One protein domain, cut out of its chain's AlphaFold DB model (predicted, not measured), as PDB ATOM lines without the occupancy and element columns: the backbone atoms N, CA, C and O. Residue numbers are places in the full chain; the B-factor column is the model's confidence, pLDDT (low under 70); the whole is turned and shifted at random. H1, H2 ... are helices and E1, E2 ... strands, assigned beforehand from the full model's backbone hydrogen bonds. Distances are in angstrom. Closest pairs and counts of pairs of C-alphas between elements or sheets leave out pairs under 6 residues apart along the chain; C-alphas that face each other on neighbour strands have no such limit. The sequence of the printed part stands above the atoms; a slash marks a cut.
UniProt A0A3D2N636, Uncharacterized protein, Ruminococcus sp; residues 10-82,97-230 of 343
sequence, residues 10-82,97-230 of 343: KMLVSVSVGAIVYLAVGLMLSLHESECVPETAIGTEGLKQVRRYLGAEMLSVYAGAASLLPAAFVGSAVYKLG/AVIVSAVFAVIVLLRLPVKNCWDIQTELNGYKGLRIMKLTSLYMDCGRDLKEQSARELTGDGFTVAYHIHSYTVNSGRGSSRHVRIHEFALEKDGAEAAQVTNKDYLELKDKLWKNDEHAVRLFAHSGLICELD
ATOM      1  N   LYS A  10     -52.975  35.298   4.308       55.34
ATOM      2  CA  LYS A  10     -53.056  36.559   5.059       55.34
ATOM      3  C   LYS A  10     -53.376  36.363   6.545       55.34
ATOM      4  O   LYS A  10     -52.817  37.063   7.385       55.34
ATOM      5  N   MET A  11     -54.252  35.411   6.871       54.69
ATOM      6  CA  MET A  11     -54.559  35.037   8.252       54.69
ATOM      7  C   MET A  11     -53.324  34.401   8.900       54.69
ATOM      8  O   MET A  11     -52.960  34.782  10.009       54.69
ATOM      9  N   LEU A  12     -52.613  33.544   8.155       60.91
ATOM     10  CA  LEU A  12     -51.343  32.958   8.585       60.91
ATOM     11  C   LEU A  12     -50.305  34.044   8.921       60.91
ATOM     12  O   LEU A  12     -49.796  34.064  10.033       60.91
ATOM     13  N   VAL A  13     -50.074  35.010   8.019       64.25
ATOM     14  CA  VAL A  13     -49.132  36.127   8.241       64.25
ATOM     15  C   VAL A  13     -49.526  36.976   9.456       64.25
ATOM     16  O   VAL A  13     -48.666  37.320  10.262       64.25
ATOM     17  N   SER A  14     -50.817  37.284   9.637       57.34
ATOM     18  CA  SER A  14     -51.290  38.073  10.787       57.34
ATOM     19  C   SER A  14     -51.044  37.384  12.133       57.34
ATOM     20  O   SER A  14     -50.597  38.023  13.085       57.34
ATOM     21  N   VAL A  15     -51.280  36.070  12.190       62.16
ATOM     22  CA  VAL A  15     -51.047  35.250  13.382       62.16
ATOM     23  C   VAL A  15     -49.547  35.118  13.642       62.16
ATOM     24  O   VAL A  15     -49.121  35.238  14.786       62.16
ATOM     25  N   SER A  16     -48.734  34.960  12.592       67.31
ATOM     26  CA  SER A  16     -47.275  34.904  12.709       67.31
ATOM     27  C   SER A  16     -46.674  36.207  13.241       67.31
ATOM     28  O   SER A  16     -45.845  36.150  14.141       67.31
ATOM     29  N   VAL A  17     -47.102  37.381  12.759       66.62
ATOM     30  CA  VAL A  17     -46.587  38.673  13.257       66.62
ATOM     31  C   VAL A  17     -46.992  38.907  14.714       66.62
ATOM     32  O   VAL A  17     -46.148  39.282  15.525       66.62
ATOM     33  N   GLY A  18     -48.253  38.634  15.073       61.94
ATOM     34  CA  GLY A  18     -48.707  38.721  16.465       61.94
ATOM     35  C   GLY A  18     -47.932  37.778  17.394       61.94
ATOM     36  O   GLY A  18     -47.530  38.184  18.483       61.94
ATOM     37  N   ALA A  19     -47.651  36.555  16.935       64.88
ATOM     38  CA  ALA A  19     -46.844  35.588  17.672       64.88
ATOM     39  C   ALA A  19     -45.381  36.036  17.826       64.88
ATOM     40  O   ALA A  19     -44.825  35.889  18.908       64.88
ATOM     41  N   ILE A  20     -44.765  36.621  16.792       72.75
ATOM     42  CA  ILE A  20     -43.383  37.129  16.860       72.75
ATOM     43  C   ILE A  20     -43.270  38.269  17.876       72.75
ATOM     44  O   ILE A  20     -42.353  38.253  18.689       72.75
ATOM     45  N   VAL A  21     -44.203  39.227  17.872       67.62
ATOM     46  CA  VAL A  21     -44.200  40.339  18.842       67.62
ATOM     47  C   VAL A  21     -44.373  39.814  20.267       67.62
ATOM     48  O   VAL A  21     -43.623  40.209  21.156       67.62
ATOM     49  N   TYR A  22     -45.308  38.885  20.475       68.88
ATOM     50  CA  TYR A  22     -45.517  38.243  21.773       68.88
ATOM     51  C   TYR A  22     -44.256  37.509  22.260       68.88
ATOM     52  O   TYR A  22     -43.816  37.707  23.391       68.88
ATOM     53  N   LEU A  23     -43.635  36.700  21.394       67.12
ATOM     54  CA  LEU A  23     -42.427  35.938  21.723       67.12
ATOM     55  C   LEU A  23     -41.215  36.842  21.974       67.12
ATOM     56  O   LEU A  23     -40.453  36.573  22.895       67.12
ATOM     57  N   ALA A  24     -41.043  37.916  21.199       70.69
ATOM     58  CA  ALA A  24     -39.941  38.859  21.374       70.69
ATOM     59  C   ALA A  24     -40.043  39.615  22.707       70.69
ATOM     60  O   ALA A  24     -39.049  39.738  23.420       70.69
ATOM     61  N   VAL A  25     -41.247  40.071  23.071       70.56
ATOM     62  CA  VAL A  25     -41.501  40.699  24.376       70.56
ATOM     63  C   VAL A  25     -41.272  39.690  25.503       70.56
ATOM     64  O   VAL A  25     -40.564  40.003  26.453       70.56
ATOM     65  N   GLY A  26     -41.783  38.462  25.371       68.19
ATOM     66  CA  GLY A  26     -41.555  37.400  26.354       68.19
ATOM     67  C   GLY A  26     -40.073  37.063  26.558       68.19
ATOM     68  O   GLY A  26     -39.632  36.920  27.695       68.19
ATOM     69  N   LEU A  27     -39.286  36.994  25.476       71.19
ATOM     70  CA  LEU A  27     -37.845  36.735  25.540       71.19
ATOM     71  C   LEU A  27     -37.094  37.876  26.241       71.19
ATOM     72  O   LEU A  27     -36.286  37.614  27.126       71.19
ATOM     73  N   MET A  28     -37.381  39.131  25.879       74.19
ATOM     74  CA  MET A  28     -36.759  40.305  26.505       74.19
ATOM     75  C   MET A  28     -37.037  40.365  28.009       74.19
ATOM     76  O   MET A  28     -36.137  40.656  28.790       74.19
ATOM     77  N   LEU A  29     -38.268  40.056  28.418       71.12
ATOM     78  CA  LEU A  29     -38.649  40.033  29.831       71.12
ATOM     79  C   LEU A  29     -37.955  38.897  30.581       71.12
ATOM     80  O   LEU A  29     -37.443  39.128  31.668       71.12
ATOM     81  N   SER A  30     -37.869  37.706  29.982       68.75
ATOM     82  CA  SER A  30     -37.164  36.571  30.587       68.75
ATOM     83  C   SER A  30     -35.666  36.837  30.759       68.75
ATOM     84  O   SER A  30     -35.092  36.433  31.767       68.75
ATOM     85  N   LEU A  31     -35.031  37.524  29.803       73.00
ATOM     86  CA  LEU A  31     -33.632  37.944  29.924       73.00
ATOM     87  C   LEU A  31     -33.468  38.990  31.033       73.00
ATOM     88  O   LEU A  31     -32.600  38.842  31.888       73.00
ATOM     89  N   HIS A  32     -34.347  39.992  31.076       76.38
ATOM     90  CA  HIS A  32     -34.309  41.032  32.103       76.38
ATOM     91  C   HIS A  32     -34.524  40.486  33.525       76.38
ATOM     92  O   HIS A  32     -33.857  40.920  34.462       76.38
ATOM     93  N   GLU A  33     -35.421  39.513  33.686       70.31
ATOM     94  CA  GLU A  33     -35.668  38.815  34.953       70.31
ATOM     95  C   GLU A  33     -34.416  38.065  35.426       70.31
ATOM     96  O   GLU A  33     -34.041  38.170  36.593       70.31
ATOM     97  N   SER A  34     -33.705  37.396  34.508       71.06
ATOM     98  CA  SER A  34     -32.475  36.660  34.833       71.06
ATOM     99  C   SER A  34     -31.323  37.558  35.301       71.06
ATOM    100  O   SER A  34     -30.532  37.144  36.141       71.06
ATOM    101  N   GLU A  35     -31.262  38.804  34.822       79.62
ATOM    102  CA  GLU A  35     -30.286  39.806  35.275       79.62
ATOM    103  C   GLU A  35     -30.635  40.407  36.644       79.62
ATOM    104  O   GLU A  35     -29.801  41.064  37.263       79.62
ATOM    105  N   CYS A  36     -31.875  40.227  37.108       83.75
ATOM    106  CA  CYS A  36     -32.364  40.812  38.353       83.75
ATOM    107  C   CYS A  36     -32.402  39.814  39.516       83.75
ATOM    108  O   CYS A  36     -32.914  40.178  40.570       83.75
ATOM    109  N   VAL A  37     -31.903  38.584  39.350       88.25
ATOM    110  CA  VAL A  37     -31.876  37.584  40.429       88.25
ATOM    111  C   VAL A  37     -31.034  38.117  41.599       88.25
ATOM    112  O   VAL A  37     -29.871  38.457  41.383       88.25
ATOM    113  N   PRO A  38     -31.584  38.203  42.825       91.31
ATOM    114  CA  PRO A  38     -30.851  38.736  43.968       91.31
ATOM    115  C   PRO A  38     -29.666  37.844  44.325       91.31
ATOM    116  O   PRO A  38     -29.825  36.636  44.512       91.31
ATOM    117  N   GLU A  39     -28.486  38.443  44.458       91.56
ATOM    118  CA  GLU A  39     -27.320  37.747  45.000       91.56
ATOM    119  C   GLU A  39     -27.397  37.652  46.520       91.56
ATOM    120  O   GLU A  39     -26.971  36.651  47.078       91.56
ATOM    121  N   THR A  40     -27.969  38.654  47.186       91.62
ATOM    122  CA  THR A  40     -28.140  38.678  48.642       91.62
ATOM    123  C   THR A  40     -29.535  39.168  49.031       91.62
ATOM    124  O   THR A  40     -30.174  39.928  48.299       91.62
ATOM    125  N   ALA A  41     -30.015  38.701  50.178       92.50
ATOM    126  CA  ALA A  41     -31.239  39.105  50.858       92.50
ATOM    127  C   ALA A  41     -30.939  39.952  52.106       92.50
ATOM    128  O   ALA A  41     -31.869  40.417  52.763       92.50
ATOM    129  N   ILE A  42     -29.655  40.135  52.433       92.44
ATOM    130  CA  ILE A  42     -29.189  40.746  53.675       92.44
ATOM    131  C   ILE A  42     -28.851  42.219  53.441       92.44
ATOM    132  O   ILE A  42     -28.246  42.618  52.439       92.44
ATOM    133  N   GLY A  43     -29.241  43.058  54.392       90.62
ATOM    134  CA  GLY A  43     -28.915  44.471  54.391       90.62
ATOM    135  C   GLY A  43     -29.761  45.312  53.451       90.62
ATOM    136  O   GLY A  43     -30.649  44.859  52.729       90.62
ATOM    137  N   THR A  44     -29.446  46.606  53.444       91.12
ATOM    138  CA  THR A  44     -30.101  47.571  52.550       91.12
ATOM    139  C   THR A  44     -29.862  47.227  51.077       91.12
ATOM    140  O   THR A  44     -30.708  47.520  50.232       91.12
ATOM    141  N   GLU A  45     -28.723  46.612  50.752       91.19
ATOM    142  CA  GLU A  45     -28.435  46.174  49.387       91.19
ATOM    143  C   GLU A  45     -29.275  44.957  48.995       91.19
ATOM    144  O   GLU A  45     -29.924  44.997  47.948       91.19
ATOM    145  N   GLY A  46     -29.382  43.948  49.867       91.88
ATOM    146  CA  GLY A  46     -30.304  42.835  49.659       91.88
ATOM    147  C   GLY A  46     -31.739  43.318  49.471       91.88
ATOM    148  O   GLY A  46     -32.377  43.001  48.468       91.88
ATOM    149  N   LEU A  47     -32.215  44.223  50.330       94.75
ATOM    150  CA  LEU A  47     -33.546  44.823  50.206       94.75
ATOM    151  C   LEU A  47     -33.793  45.477  48.831       94.75
ATOM    152  O   LEU A  47     -34.872  45.326  48.245       94.75
ATOM    153  N   LYS A  48     -32.801  46.188  48.277       94.56
ATOM    154  CA  LYS A  48     -32.891  46.783  46.931       94.56
ATOM    155  C   LYS A  48     -32.926  45.723  45.838       94.56
ATOM    156  O   LYS A  48     -33.734  45.856  44.915       94.56
ATOM    157  N   GLN A  49     -32.071  44.705  45.922       94.50
ATOM    158  CA  GLN A  49     -32.007  43.627  44.935       94.50
ATOM    159  C   GLN A  49     -33.310  42.831  44.908       94.50
ATOM    160  O   GLN A  49     -33.908  42.690  43.843       94.50
ATOM    161  N   VAL A  50     -33.816  42.426  46.075       94.44
ATOM    162  CA  VAL A  50     -35.110  41.745  46.203       94.44
ATOM    163  C   VAL A  50     -36.225  42.611  45.630       94.44
ATOM    164  O   VAL A  50     -36.987  42.160  44.779       94.44
ATOM    165  N   ARG A  51     -36.300  43.896  45.992       94.19
ATOM    166  CA  ARG A  51     -37.327  44.790  45.435       94.19
ATOM    167  C   ARG A  51     -37.226  44.931  43.912       94.19
ATOM    168  O   ARG A  51     -38.259  44.998  43.243       94.19
ATOM    169  N   ARG A  52     -36.012  45.002  43.356       91.88
ATOM    170  CA  ARG A  52     -35.786  45.072  41.905       91.88
ATOM    171  C   ARG A  52     -36.241  43.787  41.218       91.88
ATOM    172  O   ARG A  52     -36.946  43.883  40.219       91.88
ATOM    173  N   TYR A  53     -35.909  42.631  41.786       91.69
ATOM    174  CA  TYR A  53     -36.363  41.324  41.319       91.69
ATOM    175  C   TYR A  53     -37.890  41.227  41.297       91.69
ATOM    176  O   TYR A  53     -38.475  40.984  40.246       91.69
ATOM    177  N   LEU A  54     -38.556  41.530  42.417       91.19
ATOM    178  CA  LEU A  54     -40.022  41.519  42.502       91.19
ATOM    179  C   LEU A  54     -40.647  42.507  41.500       91.19
ATOM    180  O   LEU A  54     -41.677  42.226  40.892       91.19
ATOM    181  N   GLY A  55     -40.018  43.668  41.291       88.62
ATOM    182  CA  GLY A  55     -40.428  44.627  40.265       88.62
ATOM    183  C   GLY A  55     -40.325  44.069  38.843       88.62
ATOM    184  O   GLY A  55     -41.251  44.257  38.051       88.62
ATOM    185  N   ALA A  56     -39.232  43.370  38.531       85.56
ATOM    186  CA  ALA A  56     -39.015  42.719  37.243       85.56
ATOM    187  C   ALA A  56     -40.016  41.575  37.007       85.56
ATOM    188  O   ALA A  56     -40.603  41.517  35.931       85.56
ATOM    189  N   GLU A  57     -40.291  40.749  38.020       83.69
ATOM    190  CA  GLU A  57     -41.309  39.685  37.992       83.69
ATOM    191  C   GLU A  57     -42.721  40.241  37.765       83.69
ATOM    192  O   GLU A  57     -43.477  39.773  36.914       83.69
ATOM    193  N   MET A  58     -43.103  41.309  38.473       83.44
ATOM    194  CA  MET A  58     -44.388  41.963  38.205       83.44
ATOM    195  C   MET A  58     -44.444  42.500  36.780       83.44
ATOM    196  O   MET A  58     -45.446  42.311  36.087       83.44
ATOM    197  N   LEU A  59     -43.381  43.175  36.334       81.00
ATOM    198  CA  LEU A  59     -43.316  43.724  34.989       81.00
ATOM    199  C   LEU A  59     -43.392  42.616  33.936       81.00
ATOM    200  O   LEU A  59     -44.099  42.805  32.951       81.00
ATOM    201  N   SER A  60     -42.735  41.472  34.139       76.50
ATOM    202  CA  SER A  60     -42.772  40.341  33.208       76.50
ATOM    203  C   SER A  60     -44.190  39.786  33.074       76.50
ATOM    204  O   SER A  60     -44.686  39.605  31.956       76.50
ATOM    205  N   VAL A  61     -44.908  39.652  34.191       74.75
ATOM    206  CA  VAL A  61     -46.306  39.211  34.201       74.75
ATOM    207  C   VAL A  61     -47.233  40.237  33.535       74.75
ATOM    208  O   VAL A  61     -48.020  39.880  32.650       74.75
ATOM    209  N   TYR A  62     -47.125  41.519  33.897       74.56
ATOM    210  CA  TYR A  62     -47.957  42.579  33.318       74.56
ATOM    211  C   TYR A  62     -47.675  42.794  31.834       74.56
ATOM    212  O   TYR A  62     -48.614  42.927  31.053       74.56
ATOM    213  N   ALA A  63     -46.409  42.806  31.421       70.25
ATOM    214  CA  ALA A  63     -46.021  42.992  30.030       70.25
ATOM    215  C   ALA A  63     -46.369  41.763  29.178       70.25
ATOM    216  O   ALA A  63     -46.842  41.926  28.052       70.25
ATOM    217  N   GLY A  64     -46.259  40.545  29.724       67.12
ATOM    218  CA  GLY A  64     -46.756  39.329  29.080       67.12
ATOM    219  C   GLY A  64     -48.254  39.414  28.780       67.12
ATOM    220  O   GLY A  64     -48.685  39.146  27.660       67.12
ATOM    221  N   ALA A  65     -49.058  39.899  29.720       67.50
ATOM    222  CA  ALA A  65     -50.483  40.090  29.483       67.50
ATOM    223  C   ALA A  65     -50.815  41.286  28.592       67.50
ATOM    224  O   ALA A  65     -51.682  41.191  27.725       67.50
ATOM    225  N   ALA A  66     -50.107  42.401  28.767       66.75
ATOM    226  CA  ALA A  66     -50.268  43.584  27.938       66.75
ATOM    227  C   ALA A  66     -49.912  43.284  26.481       66.75
ATOM    228  O   ALA A  66     -50.567  43.816  25.593       66.75
ATOM    229  N   SER A  67     -48.956  42.385  26.213       65.56
ATOM    230  CA  SER A  67     -48.567  41.976  24.858       65.56
ATOM    231  C   SER A  67     -49.693  41.280  24.073       65.56
ATOM    232  O   SER A  67     -49.690  41.303  22.838       65.56
ATOM    233  N   LEU A  68     -50.726  40.767  24.758       65.69
ATOM    234  CA  LEU A  68     -51.943  40.255  24.120       65.69
ATOM    235  C   LEU A  68     -52.756  41.370  23.443       65.69
ATOM    236  O   LEU A  68     -53.432  41.104  22.450       65.69
ATOM    237  N   LEU A  69     -52.677  42.615  23.929       65.69
ATOM    238  CA  LEU A  69     -53.426  43.746  23.372       65.69
ATOM    239  C   LEU A  69     -52.858  44.204  22.010       65.69
ATOM    240  O   LEU A  69     -53.637  44.256  21.054       65.69
ATOM    241  N   PRO A  70     -51.540  44.455  21.836       60.81
ATOM    242  CA  PRO A  70     -50.933  44.679  20.526       60.81
ATOM    243  C   PRO A  70     -51.068  43.480  19.588       60.81
ATOM    244  O   PRO A  70     -51.331  43.678  18.406       60.81
ATOM    245  N   ALA A  71     -50.938  42.242  20.084       62.09
ATOM    246  CA  ALA A  71     -51.113  41.050  19.252       62.09
ATOM    247  C   ALA A  71     -52.549  40.947  18.703       62.09
ATOM    248  O   ALA A  71     -52.740  40.705  17.509       62.09
ATOM    249  N   ALA A  72     -53.559  41.216  19.538       64.00
ATOM    250  CA  ALA A  72     -54.955  41.303  19.112       64.00
ATOM    251  C   ALA A  72     -55.197  42.486  18.157       64.00
ATOM    252  O   ALA A  72     -55.919  42.343  17.165       64.00
ATOM    253  N   PHE A  73     -54.563  43.637  18.407       63.97
ATOM    254  CA  PHE A  73     -54.641  44.822  17.552       63.97
ATOM    255  C   PHE A  73     -54.064  44.564  16.154       63.97
ATOM    256  O   PHE A  73     -54.757  44.775  15.159       63.97
ATOM    257  N   VAL A  74     -52.831  44.055  16.066       61.62
ATOM    258  CA  VAL A  74     -52.146  43.741  14.802       61.62
ATOM    259  C   VAL A  74     -52.872  42.618  14.064       61.62
ATOM    260  O   VAL A  74     -53.138  42.753  12.869       61.62
ATOM    261  N   GLY A  75     -53.292  41.559  14.764       59.94
ATOM    262  CA  GLY A  75     -54.097  40.483  14.182       59.94
ATOM    263  C   GLY A  75     -55.410  40.995  13.578       59.94
ATOM    264  O   GLY A  75     -55.732  40.689  12.429       59.94
ATOM    265  N   SER A  76     -56.133  41.858  14.301       63.09
ATOM    266  CA  SER A  76     -57.370  42.483  13.818       63.09
ATOM    267  C   SER A  76     -57.129  43.455  12.653       63.09
ATOM    268  O   SER A  76     -57.922  43.494  11.708       63.09
ATOM    269  N   ALA A  77     -56.058  44.253  12.697       58.50
ATOM    270  CA  ALA A  77     -55.718  45.218  11.652       58.50
ATOM    271  C   ALA A  77     -55.322  44.521  10.340       58.50
ATOM    272  O   ALA A  77     -55.852  44.862   9.281       58.50
ATOM    273  N   VAL A  78     -54.462  43.497  10.400       57.72
ATOM    274  CA  VAL A  78     -54.026  42.724   9.224       57.72
ATOM    275  C   VAL A  78     -55.178  41.893   8.646       57.72
ATOM    276  O   VAL A  78     -55.348  41.859   7.426       57.72
ATOM    277  N   TYR A  79     -56.034  41.301   9.490       58.44
ATOM    278  CA  TYR A  79     -57.250  40.615   9.034       58.44
ATOM    279  C   TYR A  79     -58.193  41.560   8.269       58.44
ATOM    280  O   TYR A  79     -58.671  41.218   7.186       58.44
ATOM    281  N   LYS A  80     -58.422  42.780   8.777       59.62
ATOM    282  CA  LYS A  80     -59.267  43.786   8.105       59.62
ATOM    283  C   LYS A  80     -58.650  44.330   6.816       59.62
ATOM    284  O   LYS A  80     -59.363  44.457   5.824       59.62
ATOM    285  N   LEU A  81     -57.343  44.598   6.794       55.84
ATOM    286  CA  LEU A  81     -56.622  44.993   5.576       55.84
ATOM    287  C   LEU A  81     -56.680  43.893   4.504       55.84
ATOM    288  O   LEU A  81     -56.804  44.184   3.316       55.84
ATOM    289  N   GLY A  82     -56.669  42.624   4.920       51.00
ATOM    290  CA  GLY A  82     -56.815  41.470   4.035       51.00
ATOM    291  C   GLY A  82     -58.216  41.278   3.446       51.00
ATOM    292  O   GLY A  82     -58.318  40.656   2.385       51.00
ATOM    293  N   ALA A  97     -64.451  43.728  20.665       59.44
ATOM    294  CA  ALA A  97     -63.260  42.891  20.485       59.44
ATOM    295  C   ALA A  97     -62.118  43.310  21.428       59.44
ATOM    296  O   ALA A  97     -61.463  42.455  22.010       59.44
ATOM    297  N   VAL A  98     -61.929  44.618  21.629       58.75
ATOM    298  CA  VAL A  98     -60.932  45.154  22.573       58.75
ATOM    299  C   VAL A  98     -61.297  44.787  24.011       58.75
ATOM    300  O   VAL A  98     -60.440  44.325  24.758       58.75
ATOM    301  N   ILE A  99     -62.574  44.924  24.380       61.00
ATOM    302  CA  ILE A  99     -63.083  44.554  25.706       61.00
ATOM    303  C   ILE A  99     -62.920  43.047  25.945       61.00
ATOM    304  O   ILE A  99     -62.421  42.655  26.993       61.00
ATOM    305  N   VAL A 100     -63.267  42.193  24.975       62.97
ATOM    306  CA  VAL A 100     -63.098  40.734  25.095       62.97
ATOM    307  C   VAL A 100     -61.620  40.351  25.215       62.97
ATOM    308  O   VAL A 100     -61.283  39.528  26.062       62.97
ATOM    309  N   SER A 101     -60.724  40.968  24.439       60.03
ATOM    310  CA  SER A 101     -59.277  40.744  24.565       60.03
ATOM    311  C   SER A 101     -58.724  41.222  25.909       60.03
ATOM    312  O   SER A 101     -57.893  40.530  26.488       60.03
ATOM    313  N   ALA A 102     -59.204  42.349  26.439       61.81
ATOM    314  CA  ALA A 102     -58.823  42.842  27.761       61.81
ATOM    315  C   ALA A 102     -59.312  41.909  28.881       61.81
ATOM    316  O   ALA A 102     -58.530  41.537  29.751       61.81
ATOM    317  N   VAL A 103     -60.570  41.458  28.831       64.44
ATOM    318  CA  VAL A 103     -61.118  40.487  29.794       64.44
ATOM    319  C   VAL A 103     -60.359  39.162  29.717       64.44
ATOM    320  O   VAL A 103     -60.007  38.596  30.748       64.44
ATOM    321  N   PHE A 104     -60.046  38.680  28.512       64.38
ATOM    322  CA  PHE A 104     -59.256  37.464  28.334       64.38
ATOM    323  C   PHE A 104     -57.828  37.630  28.868       64.38
ATOM    324  O   PHE A 104     -57.344  36.741  29.558       64.38
ATOM    325  N   ALA A 105     -57.180  38.776  28.638       62.19
ATOM    326  CA  ALA A 105     -55.867  39.083  29.204       62.19
ATOM    327  C   ALA A 105     -55.889  39.115  30.742       62.19
ATOM    328  O   ALA A 105     -54.995  38.555  31.369       62.19
ATOM    329  N   VAL A 106     -56.936  39.680  31.356       63.72
ATOM    330  CA  VAL A 106     -57.128  39.660  32.818       63.72
ATOM    331  C   VAL A 106     -57.350  38.236  33.334       63.72
ATOM    332  O   VAL A 106     -56.734  37.834  34.314       63.72
ATOM    333  N   ILE A 107     -58.178  37.431  32.665       63.56
ATOM    334  CA  ILE A 107     -58.395  36.026  33.046       63.56
ATOM    335  C   ILE A 107     -57.097  35.216  32.914       63.56
ATOM    336  O   ILE A 107     -56.812  34.381  33.771       63.56
ATOM    337  N   VAL A 108     -56.302  35.466  31.869       62.62
ATOM    338  CA  VAL A 108     -54.993  34.831  31.667       62.62
ATOM    339  C   VAL A 108     -54.015  35.258  32.761       62.62
ATOM    340  O   VAL A 108     -53.410  34.382  33.370       62.62
ATOM    341  N   LEU A 109     -53.926  36.551  33.094       61.69
ATOM    342  CA  LEU A 109     -53.127  37.058  34.221       61.69
ATOM    343  C   LEU A 109     -53.450  36.342  35.529       61.69
ATOM    344  O   LEU A 109     -52.550  35.893  36.231       61.69
ATOM    345  N   LEU A 110     -54.740  36.184  35.828       59.91
ATOM    346  CA  LEU A 110     -55.211  35.515  37.043       59.91
ATOM    347  C   LEU A 110     -54.926  34.004  37.058       59.91
ATOM    348  O   LEU A 110     -55.023  33.373  38.110       59.91
ATOM    349  N   ARG A 111     -54.614  33.407  35.904       55.81
ATOM    350  CA  ARG A 111     -54.394  31.963  35.725       55.81
ATOM    351  C   ARG A 111     -52.935  31.604  35.437       55.81
ATOM    352  O   ARG A 111     -52.629  30.411  35.396       55.81
ATOM    353  N   LEU A 112     -52.052  32.581  35.219       61.66
ATOM    354  CA  LEU A 112     -50.642  32.324  34.938       61.66
ATOM    355  C   LEU A 112     -49.933  31.834  36.210       61.66
ATOM    356  O   LEU A 112     -49.999  32.495  37.248       61.66
ATOM    357  N   PRO A 113     -49.253  30.677  36.159       57.69
ATOM    358  CA  PRO A 113     -48.457  30.207  37.278       57.69
ATOM    359  C   PRO A 113     -47.201  31.077  37.394       57.69
ATOM    360  O   PRO A 113     -46.210  30.837  36.710       57.69
ATOM    361  N   VAL A 114     -47.249  32.084  38.263       65.75
ATOM    362  CA  VAL A 114     -46.076  32.884  38.640       65.75
ATOM    363  C   VAL A 114     -45.283  32.115  39.697       65.75
ATOM    364  O   VAL A 114     -45.873  31.484  40.587       65.75
ATOM    365  N   LYS A 115     -43.956  32.116  39.568       72.94
ATOM    366  CA  LYS A 115     -43.048  31.625  40.606       72.94
ATOM    367  C   LYS A 115     -42.804  32.779  41.566       72.94
ATOM    368  O   LYS A 115     -42.456  33.860  41.122       72.94
ATOM    369  N   ASN A 116     -43.072  32.576  42.849       72.94
ATOM    370  CA  ASN A 116     -42.899  33.642  43.827       72.94
ATOM    371  C   ASN A 116     -41.428  33.721  44.261       72.94
ATOM    372  O   ASN A 116     -40.957  34.818  44.523       72.94
ATOM    373  N   CYS A 117     -40.701  32.586  44.297       84.69
ATOM    374  CA  CYS A 117     -39.287  32.430  44.712       84.69
ATOM    375  C   CYS A 117     -38.947  32.987  46.112       84.69
ATOM    376  O   CYS A 117     -37.840  32.794  46.605       84.69
ATOM    377  N   TRP A 118     -39.908  33.668  46.728       91.44
ATOM    378  CA  TRP A 118     -39.910  34.308  48.025       91.44
ATOM    379  C   TRP A 118     -41.097  33.791  48.849       91.44
ATOM    380  O   TRP A 118     -41.740  34.554  49.570       91.44
ATOM    381  N   ASP A 119     -41.489  32.521  48.657       89.50
ATOM    382  CA  ASP A 119     -42.682  31.975  49.303       89.50
ATOM    383  C   ASP A 119     -42.503  31.977  50.826       89.50
ATOM    384  O   ASP A 119     -43.393  32.499  51.502       89.50
ATOM    385  N   ILE A 120     -41.337  31.552  51.331       92.31
ATOM    386  CA  ILE A 120     -40.971  31.617  52.761       92.31
ATOM    387  C   ILE A 120     -41.206  33.027  53.314       92.31
ATOM    388  O   ILE A 120     -41.991  33.221  54.242       92.31
ATOM    389  N   GLN A 121     -40.625  34.057  52.685       95.00
ATOM    390  CA  GLN A 121     -40.767  35.433  53.170       95.00
ATOM    391  C   GLN A 121     -42.220  35.924  53.138       95.00
ATOM    392  O   GLN A 121     -42.666  36.669  54.014       95.00
ATOM    393  N   THR A 122     -42.993  35.528  52.125       92.50
ATOM    394  CA  THR A 122     -44.411  35.905  52.057       92.50
ATOM    395  C   THR A 122     -45.275  35.183  53.090       92.50
ATOM    396  O   THR A 122     -46.274  35.749  53.539       92.50
ATOM    397  N   GLU A 123     -44.911  33.959  53.471       91.12
ATOM    398  CA  GLU A 123     -45.590  33.176  54.506       91.12
ATOM    399  C   GLU A 123     -45.283  33.711  55.904       91.12
ATOM    400  O   GLU A 123     -46.221  33.916  56.678       91.12
ATOM    401  N   LEU A 124     -44.025  34.071  56.179       92.50
ATOM    402  CA  LEU A 124     -43.605  34.715  57.429       92.50
ATOM    403  C   LEU A 124     -44.347  36.029  57.701       92.50
ATOM    404  O   LEU A 124     -44.736  36.308  58.835       92.50
ATOM    405  N   ASN A 125     -44.611  36.816  56.656       92.56
ATOM    406  CA  ASN A 125     -45.401  38.045  56.766       92.56
ATOM    407  C   ASN A 125     -46.922  37.811  56.738       92.56
ATOM    408  O   ASN A 125     -47.711  38.755  56.817       92.56
ATOM    409  N   GLY A 126     -47.368  36.562  56.597       91.38
ATOM    410  CA  GLY A 126     -48.783  36.206  56.601       91.38
ATOM    411  C   GLY A 126     -49.563  36.703  55.381       91.38
ATOM    412  O   GLY A 126     -50.788  36.847  55.463       91.38
ATOM    413  N   TYR A 127     -48.904  36.963  54.245       92.50
ATOM    414  CA  TYR A 127     -49.593  37.416  53.037       92.50
ATOM    415  C   TYR A 127     -50.512  36.319  52.490       92.50
ATOM    416  O   TYR A 127     -50.114  35.175  52.255       92.50
ATOM    417  N   LYS A 128     -51.773  36.681  52.234       86.81
ATOM    418  CA  LYS A 128     -52.813  35.770  51.735       86.81
ATOM    419  C   LYS A 128     -53.223  36.135  50.311       86.81
ATOM    420  O   LYS A 128     -53.164  37.294  49.911       86.81
ATOM    421  N   GLY A 129     -53.708  35.145  49.566       84.44
ATOM    422  CA  GLY A 129     -54.264  35.332  48.225       84.44
ATOM    423  C   GLY A 129     -53.425  34.698  47.118       84.44
ATOM    424  O   GLY A 129     -52.645  33.774  47.354       84.44
ATOM    425  N   LEU A 130     -53.636  35.173  45.888       81.81
ATOM    426  CA  LEU A 130     -52.908  34.698  44.709       81.81
ATOM    427  C   LEU A 130     -51.426  35.086  44.794       81.81
ATOM    428  O   LEU A 130     -51.080  36.108  45.381       81.81
ATOM    429  N   ARG A 131     -50.550  34.316  44.142       80.69
ATOM    430  CA  ARG A 131     -49.091  34.544  44.177       80.69
ATOM    431  C   ARG A 131     -48.680  35.949  43.753       80.69
ATOM    432  O   ARG A 131     -47.857  36.556  44.419       80.69
ATOM    433  N   ILE A 132     -49.308  36.500  42.714       80.69
ATOM    434  CA  ILE A 132     -49.034  37.881  42.298       80.69
ATOM    435  C   ILE A 132     -49.386  38.895  43.392       80.69
ATOM    436  O   ILE A 132     -48.669  39.868  43.563       80.69
ATOM    437  N   MET A 133     -50.438  38.647  44.182       84.88
ATOM    438  CA  MET A 133     -50.806  39.521  45.300       84.88
ATOM    439  C   MET A 133     -49.790  39.427  46.434       84.88
ATOM    440  O   MET A 133     -49.417  40.458  46.989       84.88
ATOM    441  N   LYS A 134     -49.317  38.214  46.755       89.06
ATOM    442  CA  LYS A 134     -48.239  38.013  47.733       89.06
ATOM    443  C   LYS A 134     -46.965  38.753  47.306       89.06
ATOM    444  O   LYS A 134     -46.407  39.508  48.095       89.06
ATOM    445  N   LEU A 135     -46.583  38.613  46.037       88.94
ATOM    446  CA  LEU A 135     -45.412  39.258  45.445       88.94
ATOM    447  C   LEU A 135     -45.537  40.791  45.436       88.94
ATOM    448  O   LEU A 135     -44.604  41.495  45.816       88.94
ATOM    449  N   THR A 136     -46.707  41.327  45.073       90.06
ATOM    450  CA  THR A 136     -46.983  42.770  45.150       90.06
ATOM    451  C   THR A 136     -46.960  43.283  46.590       90.06
ATOM    452  O   THR A 136     -46.446  44.373  46.823       90.06
ATOM    453  N   SER A 137     -47.484  42.517  47.552       94.56
ATOM    454  CA  SER A 137     -47.466  42.903  48.972       94.56
ATOM    455  C   SER A 137     -46.026  43.021  49.470       94.56
ATOM    456  O   SER A 137     -45.628  44.091  49.923       94.56
ATOM    457  N   LEU A 138     -45.208  41.991  49.224       95.25
ATOM    458  CA  LEU A 138     -43.788  42.016  49.568       95.25
ATOM    459  C   LEU A 138     -43.049  43.175  48.879       95.25
ATOM    460  O   LEU A 138     -42.279  43.879  49.523       95.25
ATOM    461  N   TYR A 139     -43.318  43.440  47.596       95.06
ATOM    462  CA  TYR A 139     -42.722  44.578  46.886       95.06
ATOM    463  C   TYR A 139     -43.037  45.927  47.553       95.06
ATOM    464  O   TYR A 139     -42.164  46.799  47.642       95.06
ATOM    465  N   MET A 140     -44.286  46.115  47.988       95.75
ATOM    466  CA  MET A 140     -44.726  47.344  48.647       95.75
ATOM    467  C   MET A 140     -44.064  47.506  50.012       95.75
ATOM    468  O   MET A 140     -43.592  48.604  50.313       95.75
ATOM    469  N   ASP A 141     -43.964  46.426  50.784       96.25
ATOM    470  CA  ASP A 141     -43.327  46.447  52.098       96.25
ATOM    471  C   ASP A 141     -41.810  46.655  51.991       96.25
ATOM    472  O   ASP A 141     -41.281  47.517  52.690       96.25
ATOM    473  N   CYS A 142     -41.125  46.068  50.999       95.50
ATOM    474  CA  CYS A 142     -39.731  46.427  50.705       95.50
ATOM    475  C   CYS A 142     -39.579  47.918  50.351       95.50
ATOM    476  O   CYS A 142     -38.601  48.576  50.705       95.50
ATOM    477  N   GLY A 143     -40.547  48.478  49.617       95.19
ATOM    478  CA  GLY A 143     -40.579  49.904  49.293       95.19
ATOM    479  C   GLY A 143     -40.819  50.800  50.510       95.19
ATOM    480  O   GLY A 143     -40.349  51.940  50.516       95.19
ATOM    481  N   ARG A 144     -41.540  50.302  51.519       95.62
ATOM    482  CA  ARG A 144     -41.752  50.988  52.791       95.62
ATOM    483  C   ARG A 144     -40.496  50.929  53.654       95.62
ATOM    484  O   ARG A 144     -40.043  51.977  54.098       95.62
ATOM    485  N   ASP A 145     -39.868  49.765  53.776       95.81
ATOM    486  CA  ASP A 145     -38.621  49.600  54.529       95.81
ATOM    487  C   ASP A 145     -37.476  50.448  53.964       95.81
ATOM    488  O   ASP A 145     -36.726  51.054  54.723       95.81
ATOM    489  N   LEU A 146     -37.380  50.603  52.638       94.50
ATOM    490  CA  LEU A 146     -36.395  51.510  52.029       94.50
ATOM    491  C   LEU A 146     -36.609  52.987  52.398       94.50
ATOM    492  O   LEU A 146     -35.672  53.776  52.284       94.50
ATOM    493  N   LYS A 147     -37.831  53.376  52.777       93.25
ATOM    494  CA  LYS A 147     -38.167  54.750  53.178       93.25
ATOM    495  C   LYS A 147     -38.052  54.952  54.681       93.25
ATOM    496  O   LYS A 147     -37.560  55.988  55.109       93.25
ATOM    497  N   GLU A 148     -38.565  54.002  55.451       91.25
ATOM    498  CA  GLU A 148     -38.706  54.115  56.903       91.25
ATOM    499  C   GLU A 148     -37.470  53.602  57.644       91.25
ATOM    500  O   GLU A 148     -37.200  54.066  58.746       91.25
ATOM    501  N   GLN A 149     -36.714  52.674  57.041       82.94
ATOM    502  CA  GLN A 149     -35.528  52.026  57.617       82.94
ATOM    503  C   GLN A 149     -35.747  51.476  59.037       82.94
ATOM    504  O   GLN A 149     -34.813  51.330  59.822       82.94
ATOM    505  N   SER A 150     -36.996  51.157  59.373       85.25
ATOM    506  CA  SER A 150     -37.363  50.560  60.647       85.25
ATOM    507  C   SER A 150     -36.950  49.095  60.680       85.25
ATOM    508  O   SER A 150     -37.238  48.345  59.743       85.25
ATOM    509  N   ALA A 151     -36.344  48.679  61.788       89.44
ATOM    510  CA  ALA A 151     -35.956  47.299  62.027       89.44
ATOM    511  C   ALA A 151     -36.461  46.819  63.392       89.44
ATOM    512  O   ALA A 151     -36.564  47.600  64.338       89.44
ATOM    513  N   ARG A 152     -36.762  45.526  63.479       91.31
ATOM    514  CA  ARG A 152     -37.011  44.788  64.719       91.31
ATOM    515  C   ARG A 152     -35.855  43.827  64.957       91.31
ATOM    516  O   ARG A 152     -35.311  43.286  64.001       91.31
ATOM    517  N   GLU A 153     -35.500  43.608  66.210       90.69
ATOM    518  CA  GLU A 153     -34.388  42.737  66.580       90.69
ATOM    519  C   GLU A 153     -34.899  41.399  67.115       90.69
ATOM    520  O   GLU A 153     -35.915  41.341  67.814       90.69
ATOM    521  N   LEU A 154     -34.201  40.332  66.748       87.62
ATOM    522  CA  LEU A 154     -34.357  38.979  67.249       87.62
ATOM    523  C   LEU A 154     -32.992  38.541  67.770       87.62
ATOM    524  O   LEU A 154     -32.072  38.357  66.980       87.62
ATOM    525  N   THR A 155     -32.872  38.359  69.078       83.00
ATOM    526  CA  THR A 155     -31.667  37.805  69.699       83.00
ATOM    527  C   THR A 155     -31.925  36.393  70.199       83.00
ATOM    528  O   THR A 155     -33.065  36.013  70.502       83.00
ATOM    529  N   GLY A 156     -30.876  35.589  70.254       70.56
ATOM    530  CA  GLY A 156     -30.872  34.306  70.943       70.56
ATOM    531  C   GLY A 156     -29.911  33.310  70.320       70.56
ATOM    532  O   GLY A 156     -29.311  33.566  69.279       70.56
ATOM    533  N   ASP A 157     -29.795  32.168  70.971       71.06
ATOM    534  CA  ASP A 157     -29.140  30.984  70.444       71.06
ATOM    535  C   ASP A 157     -30.049  30.250  69.440       71.06
ATOM    536  O   ASP A 157     -31.180  30.652  69.147       71.06
ATOM    537  N   GLY A 158     -29.523  29.181  68.851       71.44
ATOM    538  CA  GLY A 158     -30.277  28.258  68.011       71.44
ATOM    539  C   GLY A 158     -30.415  28.670  66.547       71.44
ATOM    540  O   GLY A 158     -31.142  27.996  65.814       71.44
ATOM    541  N   PHE A 159     -29.744  29.740  66.103       81.62
ATOM    542  CA  PHE A 159     -29.798  30.162  64.705       81.62
ATOM    543  C   PHE A 159     -29.063  29.184  63.789       81.62
ATOM    544  O   PHE A 159     -27.904  28.833  64.007       81.62
ATOM    545  N   THR A 160     -29.739  28.755  62.729       83.19
ATOM    546  CA  THR A 160     -29.175  27.887  61.689       83.19
ATOM    547  C   THR A 160     -29.712  28.281  60.325       83.19
ATOM    548  O   THR A 160     -30.751  28.925  60.232       83.19
ATOM    549  N   VAL A 161     -29.041  27.870  59.251       85.88
ATOM    550  CA  VAL A 161     -29.593  28.004  57.898       85.88
ATOM    551  C   VAL A 161     -30.109  26.669  57.375       85.88
ATOM    552  O   VAL A 161     -29.462  25.632  57.530       85.88
ATOM    553  N   ALA A 162     -31.263  26.704  56.719       85.56
ATOM    554  CA  ALA A 162     -31.964  25.533  56.213       85.56
ATOM    555  C   ALA A 162     -32.310  25.675  54.726       85.56
ATOM    556  O   ALA A 162     -32.335  26.770  54.156       85.56
ATOM    557  N   TYR A 163     -32.559  24.534  54.082       89.50
ATOM    558  CA  TYR A 163     -32.996  24.457  52.691       89.50
ATOM    559  C   TYR A 163     -34.407  23.861  52.623       89.50
ATOM    560  O   TYR A 163     -34.688  22.812  53.202       89.50
ATOM    561  N   HIS A 164     -35.282  24.501  51.854       84.62
ATOM    562  CA  HIS A 164     -36.695  24.157  51.717       84.62
ATOM    563  C   HIS A 164     -37.013  23.909  50.241       84.62
ATOM    564  O   HIS A 164     -36.453  24.531  49.333       84.62
ATOM    565  N   ILE A 165     -37.907  22.957  49.970       82.25
ATOM    566  CA  ILE A 165     -38.294  22.587  48.604       82.25
ATOM    567  C   ILE A 165     -39.750  22.975  48.379       82.25
ATOM    568  O   ILE A 165     -40.668  22.269  48.798       82.25
ATOM    569  N   HIS A 166     -39.962  24.042  47.615       78.00
ATOM    570  CA  HIS A 166     -41.290  24.487  47.212       78.00
ATOM    571  C   HIS A 166     -41.655  23.892  45.853       78.00
ATOM    572  O   HIS A 166     -40.916  23.984  44.871       78.00
ATOM    573  N   SER A 167     -42.816  23.242  45.781       69.81
ATOM    574  CA  SER A 167     -43.303  22.615  44.549       69.81
ATOM    575  C   SER A 167     -44.375  23.472  43.879       69.81
ATOM    576  O   SER A 167     -45.418  23.786  44.446       69.81
ATOM    577  N   TYR A 168     -44.136  23.803  42.617       69.75
ATOM    578  CA  TYR A 168     -44.977  24.638  41.779       69.75
ATOM    579  C   TYR A 168     -45.584  23.788  40.671       69.75
ATOM    580  O   TYR A 168     -44.875  23.202  39.856       69.75
ATOM    581  N   THR A 169     -46.908  23.733  40.598       64.31
ATOM    582  CA  THR A 169     -47.588  23.049  39.497       64.31
ATOM    583  C   THR A 169     -47.745  24.000  38.317       64.31
ATOM    584  O   THR A 169     -48.444  25.009  38.403       64.31
ATOM    585  N   VAL A 170     -47.100  23.671  37.201       63.00
ATOM    586  CA  VAL A 170     -47.254  24.353  35.918       63.00
ATOM    587  C   VAL A 170     -48.191  23.521  35.054       63.00
ATOM    588  O   VAL A 170     -47.858  22.416  34.626       63.00
ATOM    589  N   ASN A 171     -49.376  24.058  34.783       58.22
ATOM    590  CA  ASN A 171     -50.330  23.424  33.881       58.22
ATOM    591  C   ASN A 171     -49.938  23.741  32.434       58.22
ATOM    592  O   ASN A 171     -50.314  24.783  31.898       58.22
ATOM    593  N   SER A 172     -49.190  22.848  31.785       50.62
ATOM    594  CA  SER A 172     -49.044  22.893  30.330       50.62
ATOM    595  C   SER A 172     -50.363  22.434  29.720       50.62
ATOM    596  O   SER A 172     -50.767  21.292  29.913       50.62
ATOM    597  N   GLY A 173     -51.077  23.341  29.048       48.19
ATOM    598  CA  GLY A 173     -52.431  23.129  28.528       48.19
ATOM    599  C   GLY A 173     -52.566  21.918  27.599       48.19
ATOM    600  O   GLY A 173     -52.504  22.066  26.387       48.19
ATOM    601  N   ARG A 174     -52.736  20.727  28.186       47.72
ATOM    602  CA  ARG A 174     -53.271  19.456  27.662       47.72
ATOM    603  C   ARG A 174     -52.926  18.345  28.661       47.72
ATOM    604  O   ARG A 174     -52.005  17.571  28.445       47.72
ATOM    605  N   GLY A 175     -53.648  18.290  29.780       51.16
ATOM    606  CA  GLY A 175     -53.665  17.129  30.685       51.16
ATOM    607  C   GLY A 175     -52.354  16.750  31.388       51.16
ATOM    608  O   GLY A 175     -52.383  15.827  32.193       51.16
ATOM    609  N   SER A 176     -51.232  17.435  31.139       50.03
ATOM    610  CA  SER A 176     -49.993  17.254  31.890       50.03
ATOM    611  C   SER A 176     -49.717  18.481  32.756       50.03
ATOM    612  O   SER A 176     -49.499  19.601  32.290       50.03
ATOM    613  N   SER A 177     -49.768  18.260  34.061       57.03
ATOM    614  CA  SER A 177     -49.260  19.176  35.068       57.03
ATOM    615  C   SER A 177     -47.788  18.849  35.293       57.03
ATOM    616  O   SER A 177     -47.448  17.761  35.756       57.03
ATOM    617  N   ARG A 178     -46.894  19.773  34.942       67.25
ATOM    618  CA  ARG A 178     -45.472  19.655  35.262       67.25
ATOM    619  C   ARG A 178     -45.242  20.242  36.648       67.25
ATOM    620  O   ARG A 178     -45.516  21.417  36.863       67.25
ATOM    621  N   HIS A 179     -44.695  19.457  37.568       70.94
ATOM    622  CA  HIS A 179     -44.200  19.995  38.830       70.94
ATOM    623  C   HIS A 179     -42.804  20.582  38.615       70.94
ATOM    624  O   HIS A 179     -41.899  19.917  38.114       70.94
ATOM    625  N   VAL A 180     -42.645  21.850  38.964       72.62
ATOM    626  CA  VAL A 180     -41.369  22.551  39.040       72.62
ATOM    627  C   VAL A 180     -41.031  22.678  40.514       72.62
ATOM    628  O   VAL A 180     -41.845  23.169  41.283       72.62
ATOM    629  N   ARG A 181     -39.854  22.213  40.918       77.44
ATOM    630  CA  ARG A 181     -39.362  22.401  42.284       77.44
ATOM    631  C   ARG A 181     -38.462  23.627  42.304       77.44
ATOM    632  O   ARG A 181     -37.649  23.788  41.395       77.44
ATOM    633  N   ILE A 182     -38.650  24.481  43.296       79.75
ATOM    634  CA  ILE A 182     -37.770  25.603  43.605       79.75
ATOM    635  C   ILE A 182     -37.162  25.315  44.966       79.75
ATOM    636  O   ILE A 182     -37.842  24.829  45.871       79.75
ATOM    637  N   HIS A 183     -35.865  25.560  45.058       81.62
ATOM    638  CA  HIS A 183     -35.120  25.480  46.298       81.62
ATOM    639  C   HIS A 183     -35.081  26.886  46.885       81.62
ATOM    640  O   HIS A 183     -34.615  27.808  46.218       81.62
ATOM    641  N   GLU A 184     -35.623  27.040  48.084       89.94
ATOM    642  CA  GLU A 184     -35.605  28.284  48.849       89.94
ATOM    643  C   GLU A 184     -34.796  28.034  50.127       89.94
ATOM    644  O   GLU A 184     -34.703  26.897  50.591       89.94
ATOM    645  N   PHE A 185     -34.148  29.066  50.655       92.19
ATOM    646  CA  PHE A 185     -33.245  28.948  51.797       92.19
ATOM    647  C   PHE A 185     -33.727  29.874  52.902       92.19
ATOM    648  O   PHE A 185     -34.164  30.991  52.620       92.19
ATOM    649  N   ALA A 186     -33.646  29.422  54.146       93.50
ATOM    650  CA  ALA A 186     -34.106  30.179  55.299       93.50
ATOM    651  C   ALA A 186     -33.016  30.285  56.358       93.50
ATOM    652  O   ALA A 186     -32.190  29.388  56.515       93.50
ATOM    653  N   LEU A 187     -33.059  31.385  57.096       92.44
ATOM    654  CA  LEU A 187     -32.543  31.472  58.446       92.44
ATOM    655  C   LEU A 187     -33.636  30.956  59.385       92.44
ATOM    656  O   LEU A 187     -34.758  31.465  59.364       92.44
ATOM    657  N   GLU A 188     -33.314  29.964  60.198       91.31
ATOM    658  CA  GLU A 188     -34.187  29.374  61.208       91.31
ATOM    659  C   GLU A 188     -33.670  29.690  62.608       91.31
ATOM    660  O   GLU A 188     -32.463  29.770  62.824       91.31
ATOM    661  N   LYS A 189     -34.593  29.806  63.561       87.31
ATOM    662  CA  LYS A 189     -34.316  29.822  64.995       87.31
ATOM    663  C   LYS A 189     -35.184  28.764  65.663       87.31
ATOM    664  O   LYS A 189     -36.395  28.752  65.453       87.31
ATOM    665  N   ASP A 190     -34.578  27.865  66.434       82.81
ATOM    666  CA  ASP A 190     -35.289  26.800  67.163       82.81
ATOM    667  C   ASP A 190     -36.184  25.913  66.270       82.81
ATOM    668  O   ASP A 190     -37.235  25.423  66.686       82.81
ATOM    669  N   GLY A 191     -35.774  25.710  65.012       80.06
ATOM    670  CA  GLY A 191     -36.533  24.946  64.014       80.06
ATOM    671  C   GLY A 191     -37.751  25.677  63.436       80.06
ATOM    672  O   GLY A 191     -38.585  25.045  62.786       80.06
ATOM    673  N   ALA A 192     -37.879  26.984  63.675       86.81
ATOM    674  CA  ALA A 192     -38.860  27.850  63.036       86.81
ATOM    675  C   ALA A 192     -38.174  28.831  62.075       86.81
ATOM    676  O   ALA A 192     -37.168  29.452  62.414       86.81
ATOM    677  N   GLU A 193     -38.746  29.005  60.884       91.62
ATOM    678  CA  GLU A 193     -38.280  29.981  59.895       91.62
ATOM    679  C   GLU A 193     -38.351  31.407  60.479       91.62
ATOM    680  O   GLU A 193     -39.387  31.845  60.981       91.62
ATOM    681  N   ALA A 194     -37.237  32.137  60.421       90.88
ATOM    682  CA  ALA A 194     -37.113  33.508  60.913       90.88
ATOM    683  C   ALA A 194     -37.088  34.527  59.765       90.88
ATOM    684  O   ALA A 194     -37.749  35.564  59.843       90.88
ATOM    685  N   ALA A 195     -36.340  34.230  58.700       93.88
ATOM    686  CA  ALA A 195     -36.262  35.045  57.490       93.88
ATOM    687  C   ALA A 195     -35.760  34.219  56.302       93.88
ATOM    688  O   ALA A 195     -35.051  33.230  56.476       93.88
ATOM    689  N   GLN A 196     -36.085  34.635  55.082       95.25
ATOM    690  CA  GLN A 196     -35.557  34.006  53.876       95.25
ATOM    691  C   GLN A 196     -34.179  34.572  53.499       95.25
ATOM    692  O   GLN A 196     -33.941  35.775  53.611       95.25
ATOM    693  N   VAL A 197     -33.291  33.711  52.996       94.06
ATOM    694  CA  VAL A 197     -31.945  34.063  52.513       94.06
ATOM    695  C   VAL A 197     -31.735  33.597  51.070       94.06
ATOM    696  O   VAL A 197     -32.462  32.733  50.569       94.06
ATOM    697  N   THR A 198     -30.758  34.166  50.355       92.56
ATOM    698  CA  THR A 198     -30.397  33.651  49.022       92.56
ATOM    699  C   THR A 198     -29.526  32.400  49.133       92.56
ATOM    700  O   THR A 198     -28.996  32.073  50.191       92.56
ATOM    701  N   ASN A 199     -29.315  31.704  48.013       90.56
ATOM    702  CA  ASN A 199     -28.357  30.596  47.957       90.56
ATOM    703  C   ASN A 199     -26.923  31.040  48.308       90.56
ATOM    704  O   ASN A 199     -26.171  30.279  48.906       90.56
ATOM    705  N   LYS A 200     -26.532  32.259  47.917       88.62
ATOM    706  CA  LYS A 200     -25.198  32.793  48.213       88.62
ATOM    707  C   LYS A 200     -25.062  33.071  49.708       88.62
ATOM    708  O   LYS A 200     -24.129  32.566  50.317       88.62
ATOM    709  N   ASP A 201     -26.041  33.761  50.293       89.12
ATOM    710  CA  ASP A 201     -26.085  34.022  51.733       89.12
ATOM    711  C   ASP A 201     -26.108  32.712  52.532       89.12
ATOM    712  O   ASP A 201     -25.394  32.577  53.515       89.12
ATOM    713  N   TYR A 202     -26.875  31.710  52.086       88.69
ATOM    714  CA  TYR A 202     -26.894  30.378  52.693       88.69
ATOM    715  C   TYR A 202     -25.493  29.757  52.748       88.69
ATOM    716  O   TYR A 202     -25.077  29.277  53.799       88.69
ATOM    717  N   LEU A 203     -24.756  29.773  51.632       82.88
ATOM    718  CA  LEU A 203     -23.398  29.226  51.583       82.88
ATOM    719  C   LEU A 203     -22.434  30.006  52.480       82.88
ATOM    720  O   LEU A 203     -21.559  29.401  53.088       82.88
ATOM    721  N   GLU A 204     -22.594  31.327  52.568       81.00
ATOM    722  CA  GLU A 204     -21.750  32.175  53.409       81.00
ATOM    723  C   GLU A 204     -22.058  32.022  54.904       81.00
ATOM    724  O   GLU A 204     -21.133  32.035  55.710       81.00
ATOM    725  N   LEU A 205     -23.329  31.869  55.281       77.88
ATOM    726  CA  LEU A 205     -23.774  31.798  56.673       77.88
ATOM    727  C   LEU A 205     -23.684  30.400  57.272       77.88
ATOM    728  O   LEU A 205     -23.507  30.280  58.481       77.88
ATOM    729  N   LYS A 206     -23.786  29.347  56.452       74.44
ATOM    730  CA  LYS A 206     -23.769  27.955  56.923       74.44
ATOM    731  C   LYS A 206     -22.572  27.639  57.820       74.44
ATOM    732  O   LYS A 206     -22.723  26.887  58.776       74.44
ATOM    733  N   ASP A 207     -21.417  28.219  57.516       63.88
ATOM    734  CA  ASP A 207     -20.184  27.979  58.266       63.88
ATOM    735  C   ASP A 207     -19.899  29.076  59.315       63.88
ATOM    736  O   ASP A 207     -18.972  28.929  60.111       63.88
ATOM    737  N   LYS A 208     -20.681  30.168  59.323       65.81
ATOM    738  CA  LYS A 208     -20.473  31.350  60.181       65.81
ATOM    739  C   LYS A 208     -21.472  31.471  61.331       65.81
ATOM    740  O   LYS A 208     -21.128  32.036  62.362       65.81
ATOM    741  N   LEU A 209     -22.688  30.949  61.176       67.94
ATOM    742  CA  LEU A 209     -23.688  30.932  62.242       67.94
ATOM    743  C   LEU A 209     -23.515  29.684  63.100       67.94
ATOM    744  O   LEU A 209     -23.929  28.583  62.726       67.94
ATOM    745  N   TRP A 210     -22.899  29.855  64.264       62.44
ATOM    746  CA  TRP A 210     -22.825  28.797  65.262       62.44
ATOM    747  C   TRP A 210     -24.103  28.756  66.079       62.44
ATOM    748  O   TRP A 210     -24.420  29.686  66.808       62.44
ATOM    749  N   LYS A 211     -24.808  27.630  65.993       58.09
ATOM    750  CA  LYS A 211     -26.092  27.400  66.661       58.09
ATOM    751  C   LYS A 211     -26.066  27.661  68.173       58.09
ATOM    752  O   LYS A 211     -27.104  27.959  68.743       58.09
ATOM    753  N   ASN A 212     -24.911  27.533  68.817       53.16
ATOM    754  CA  ASN A 212     -24.778  27.643  70.269       53.16
ATOM    755  C   ASN A 212     -24.321  29.027  70.745       53.16
ATOM    756  O   ASN A 212     -24.233  29.247  71.953       53.16
ATOM    757  N   ASP A 213     -24.044  29.932  69.808       60.84
ATOM    758  CA  ASP A 213     -23.739  31.319  70.115       60.84
ATOM    759  C   ASP A 213     -25.018  32.149  70.055       60.84
ATOM    760  O   ASP A 213     -25.940  31.866  69.283       60.84
ATOM    761  N   GLU A 214     -25.075  33.176  70.897       68.94
ATOM    762  CA  GLU A 214     -26.132  34.172  70.820       68.94
ATOM    763  C   GLU A 214     -25.875  35.054  69.598       68.94
ATOM    764  O   GLU A 214     -24.870  35.760  69.546       68.94
ATOM    765  N   HIS A 215     -26.795  35.006  68.633       77.56
ATOM    766  CA  HIS A 215     -26.771  35.860  67.448       77.56
ATOM    767  C   HIS A 215     -27.866  36.921  67.541       77.56
ATOM    768  O   HIS A 215     -28.982  36.664  68.011       77.56
ATOM    769  N   ALA A 216     -27.557  38.120  67.067       82.75
ATOM    770  CA  ALA A 216     -28.454  39.251  66.941       82.75
ATOM    771  C   ALA A 216     -28.826  39.472  65.471       82.75
ATOM    772  O   ALA A 216     -28.055  39.964  64.646       82.75
ATOM    773  N   VAL A 217     -30.084  39.170  65.156       89.62
ATOM    774  CA  VAL A 217     -30.651  39.327  63.817       89.62
ATOM    775  C   VAL A 217     -31.608  40.501  63.811       89.62
ATOM    776  O   VAL A 217     -32.667  40.477  64.441       89.62
ATOM    777  N   ARG A 218     -31.288  41.536  63.042       92.69
ATOM    778  CA  ARG A 218     -32.197  42.659  62.815       92.69
ATOM    779  C   ARG A 218     -32.939  42.432  61.514       92.69
ATOM    780  O   ARG A 218     -32.335  42.313  60.453       92.69
ATOM    781  N   LEU A 219     -34.262  42.409  61.583       94.88
ATOM    782  CA  LEU A 219     -35.152  42.275  60.436       94.88
ATOM    783  C   LEU A 219     -35.808  43.613  60.119       94.88
ATOM    784  O   LEU A 219     -36.233  44.329  61.022       94.88
ATOM    785  N   PHE A 220     -35.968  43.926  58.842       95.75
ATOM    786  CA  PHE A 220     -36.811  45.030  58.410       95.75
ATOM    787  C   PHE A 220     -38.253  44.840  58.900       95.75
ATOM    788  O   PHE A 220     -38.798  43.735  58.860       95.75
ATOM    789  N   ALA A 221     -38.867  45.911  59.401       93.88
ATOM    790  CA  ALA A 221     -40.115  45.811  60.154       93.88
ATOM    791  C   ALA A 221     -41.317  45.365  59.308       93.88
ATOM    792  O   ALA A 221     -42.198  44.691  59.840       93.88
ATOM    793  N   HIS A 222     -41.361  45.738  58.022       95.12
ATOM    794  CA  HIS A 222     -42.512  45.450  57.159       95.12
ATOM    795  C   HIS A 222     -42.296  44.215  56.288       95.12
ATOM    796  O   HIS A 222     -43.140  43.329  56.259       95.12
ATOM    797  N   SER A 223     -41.165  44.133  55.586       94.25
ATOM    798  CA  SER A 223     -40.849  43.003  54.706       94.25
ATOM    799  C   SER A 223     -40.334  41.783  55.460       94.25
ATOM    800  O   SER A 223     -40.330  40.695  54.887       94.25
ATOM    801  N   GLY A 224     -39.864  41.937  56.702       93.50
ATOM    802  CA  GLY A 224     -39.256  40.860  57.484       93.50
ATOM    803  C   GLY A 224     -37.930  40.340  56.920       93.50
ATOM    804  O   GLY A 224     -37.459  39.307  57.389       93.50
ATOM    805  N   LEU A 225     -37.362  40.993  55.899       94.94
ATOM    806  CA  LEU A 225     -36.052  40.648  55.338       94.94
ATOM    807  C   LEU A 225     -34.941  41.000  56.325       94.94
ATOM    808  O   LEU A 225     -35.111  41.868  57.180       94.94
ATOM    809  N   ILE A 226     -33.785  40.362  56.184       94.25
ATOM    810  CA  ILE A 226     -32.652  40.596  57.079       94.25
ATOM    811  C   ILE A 226     -32.056  41.977  56.788       94.25
ATOM    812  O   ILE A 226     -31.595  42.257  55.686       94.25
ATOM    813  N   CYS A 227     -32.066  42.855  57.786       91.25
ATOM    814  CA  CYS A 227     -31.421  44.165  57.754       91.25
ATOM    815  C   CYS A 227     -29.958  44.074  58.192       91.25
ATOM    816  O   CYS A 227     -29.095  44.717  57.606       91.25
ATOM    817  N   GLU A 228     -29.680  43.310  59.238       87.44
ATOM    818  CA  GLU A 228     -28.341  43.125  59.789       87.44
ATOM    819  C   GLU A 228     -28.312  41.786  60.522       87.44
ATOM    820  O   GLU A 228     -29.332  41.348  61.056       87.44
ATOM    821  N   LEU A 229     -27.164  41.124  60.496       84.50
ATOM    822  CA  LEU A 229     -26.940  39.825  61.111       84.50
ATOM    823  C   LEU A 229     -25.471  39.769  61.528       84.50
ATOM    824  O   LEU A 229     -24.590  40.032  60.703       84.50
ATOM    825  N   ASP A 230     -25.194  39.453  62.781       70.62
ATOM    826  CA  ASP A 230     -23.841  39.152  63.233       70.62
ATOM    827  C   ASP A 230     -23.299  37.865  62.588       70.62
ATOM    828  O   ASP A 230     -24.029  37.018  62.082       70.62
TER     829      ASP A 230
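This is residues 10 to 82 and 97 to 230 of the 343 residues of an uncharacterized protein of Ruminococcus sp (UniProt A0A3D2N636). A long stalk of helices, H1 beside H2 and H3 placed end to end, with H4 next to them, leads into a head of two small sheets with H5, H6 and H7. From this head the long hairpin E2 and E3 folds back as an arm along the stalk's length, apart from H1, H2, H3 and H4. The printed part has 207 residues with seven named helices and six named strands, in the order H1 H2 H3 H4 H5 H6 E1 E2 E3 E4 H7 E5 E6, of mixed class. Both sheets, E1 E5 E6 and E2 E3 E4 in order, are antiparallel. The whole is loose, with a radius of gyration of the C-alphas of 20.8 A, and elongated, spanning 74 by 39 by 28 A.

H1, residues 10 to 35, begins at C-alpha 10 (-53.056, 36.559, 5.059) and is 38.0 A long. H2, residues 43 to 66, is 34.0 A long; H3 is residues 68 to 82, H4 97 to 111, H5 119 to 124 and H6 131 to 148, 25.6 A. E1 is residues 151 to 156. E2, residues 159 to 172, is 40.1 A long and ends at C-alpha 172 (-49.044, 22.893, 30.330); E3, residues 176 to 189, is 38.7 A. E4 is residues 192 to 197, H7 199 to 205, E5 215 to 220 and E6 226 to 229, ending at C-alpha 229 (-26.940, 39.825, 61.111).

H1 to H4 form a bundle, a group of helices together. H2 is the hub; its residues 53 to 64 touch H1, opposite ways at a shallow tilt of 5 degrees, closest at the C-alphas of Leu 29 and Ser 60, 5.3 A. H1 touches H3, closest C-alphas Gly 18 and Ala 71, 4.4 A. H4 touches H2 at Ala 65 and Ala 105, closest C-alphas 5.5 A. H6 touches H2 at a steep tilt of 39 degrees, closest C-alphas Arg 51 and Tyr 139, 5.6 A. H2 and H6 only graze the sheet E1 E5 E6, where N 152 and O 219 are 2.8 A apart and N 218 and O 228 2.8 A. E2, E3 and E4 form a meander, each strand the antiparallel neighbour of the one before; N 168 and O 180 are 2.7 A apart, N 187 and O 195 2.8 A. This sheet is strongly twisted, and E3 bends by 52 degrees at residue 186. H7 on one face and H5 on the other make three layers, at heights over the sheet of 8.5 A and 7.4 A. Every O i to N i+4 pair is within hydrogen-bond range in H1, H2, H3, H4, H5 and H7; in H6, 13 of 14.

The two C-alphas farthest apart, those of Gly 82 and Asn 212, are 74.9 A apart. Residues 83 to 96 are not printed, and C-alphas 82 and 97 are 17.7 A apart across the cut. Of the links printed whole, none is long. Mean pLDDT of the printed part is 77.7; 72 residues are under 70, among them 64 to 82, 97 to 114 and 167 to 178.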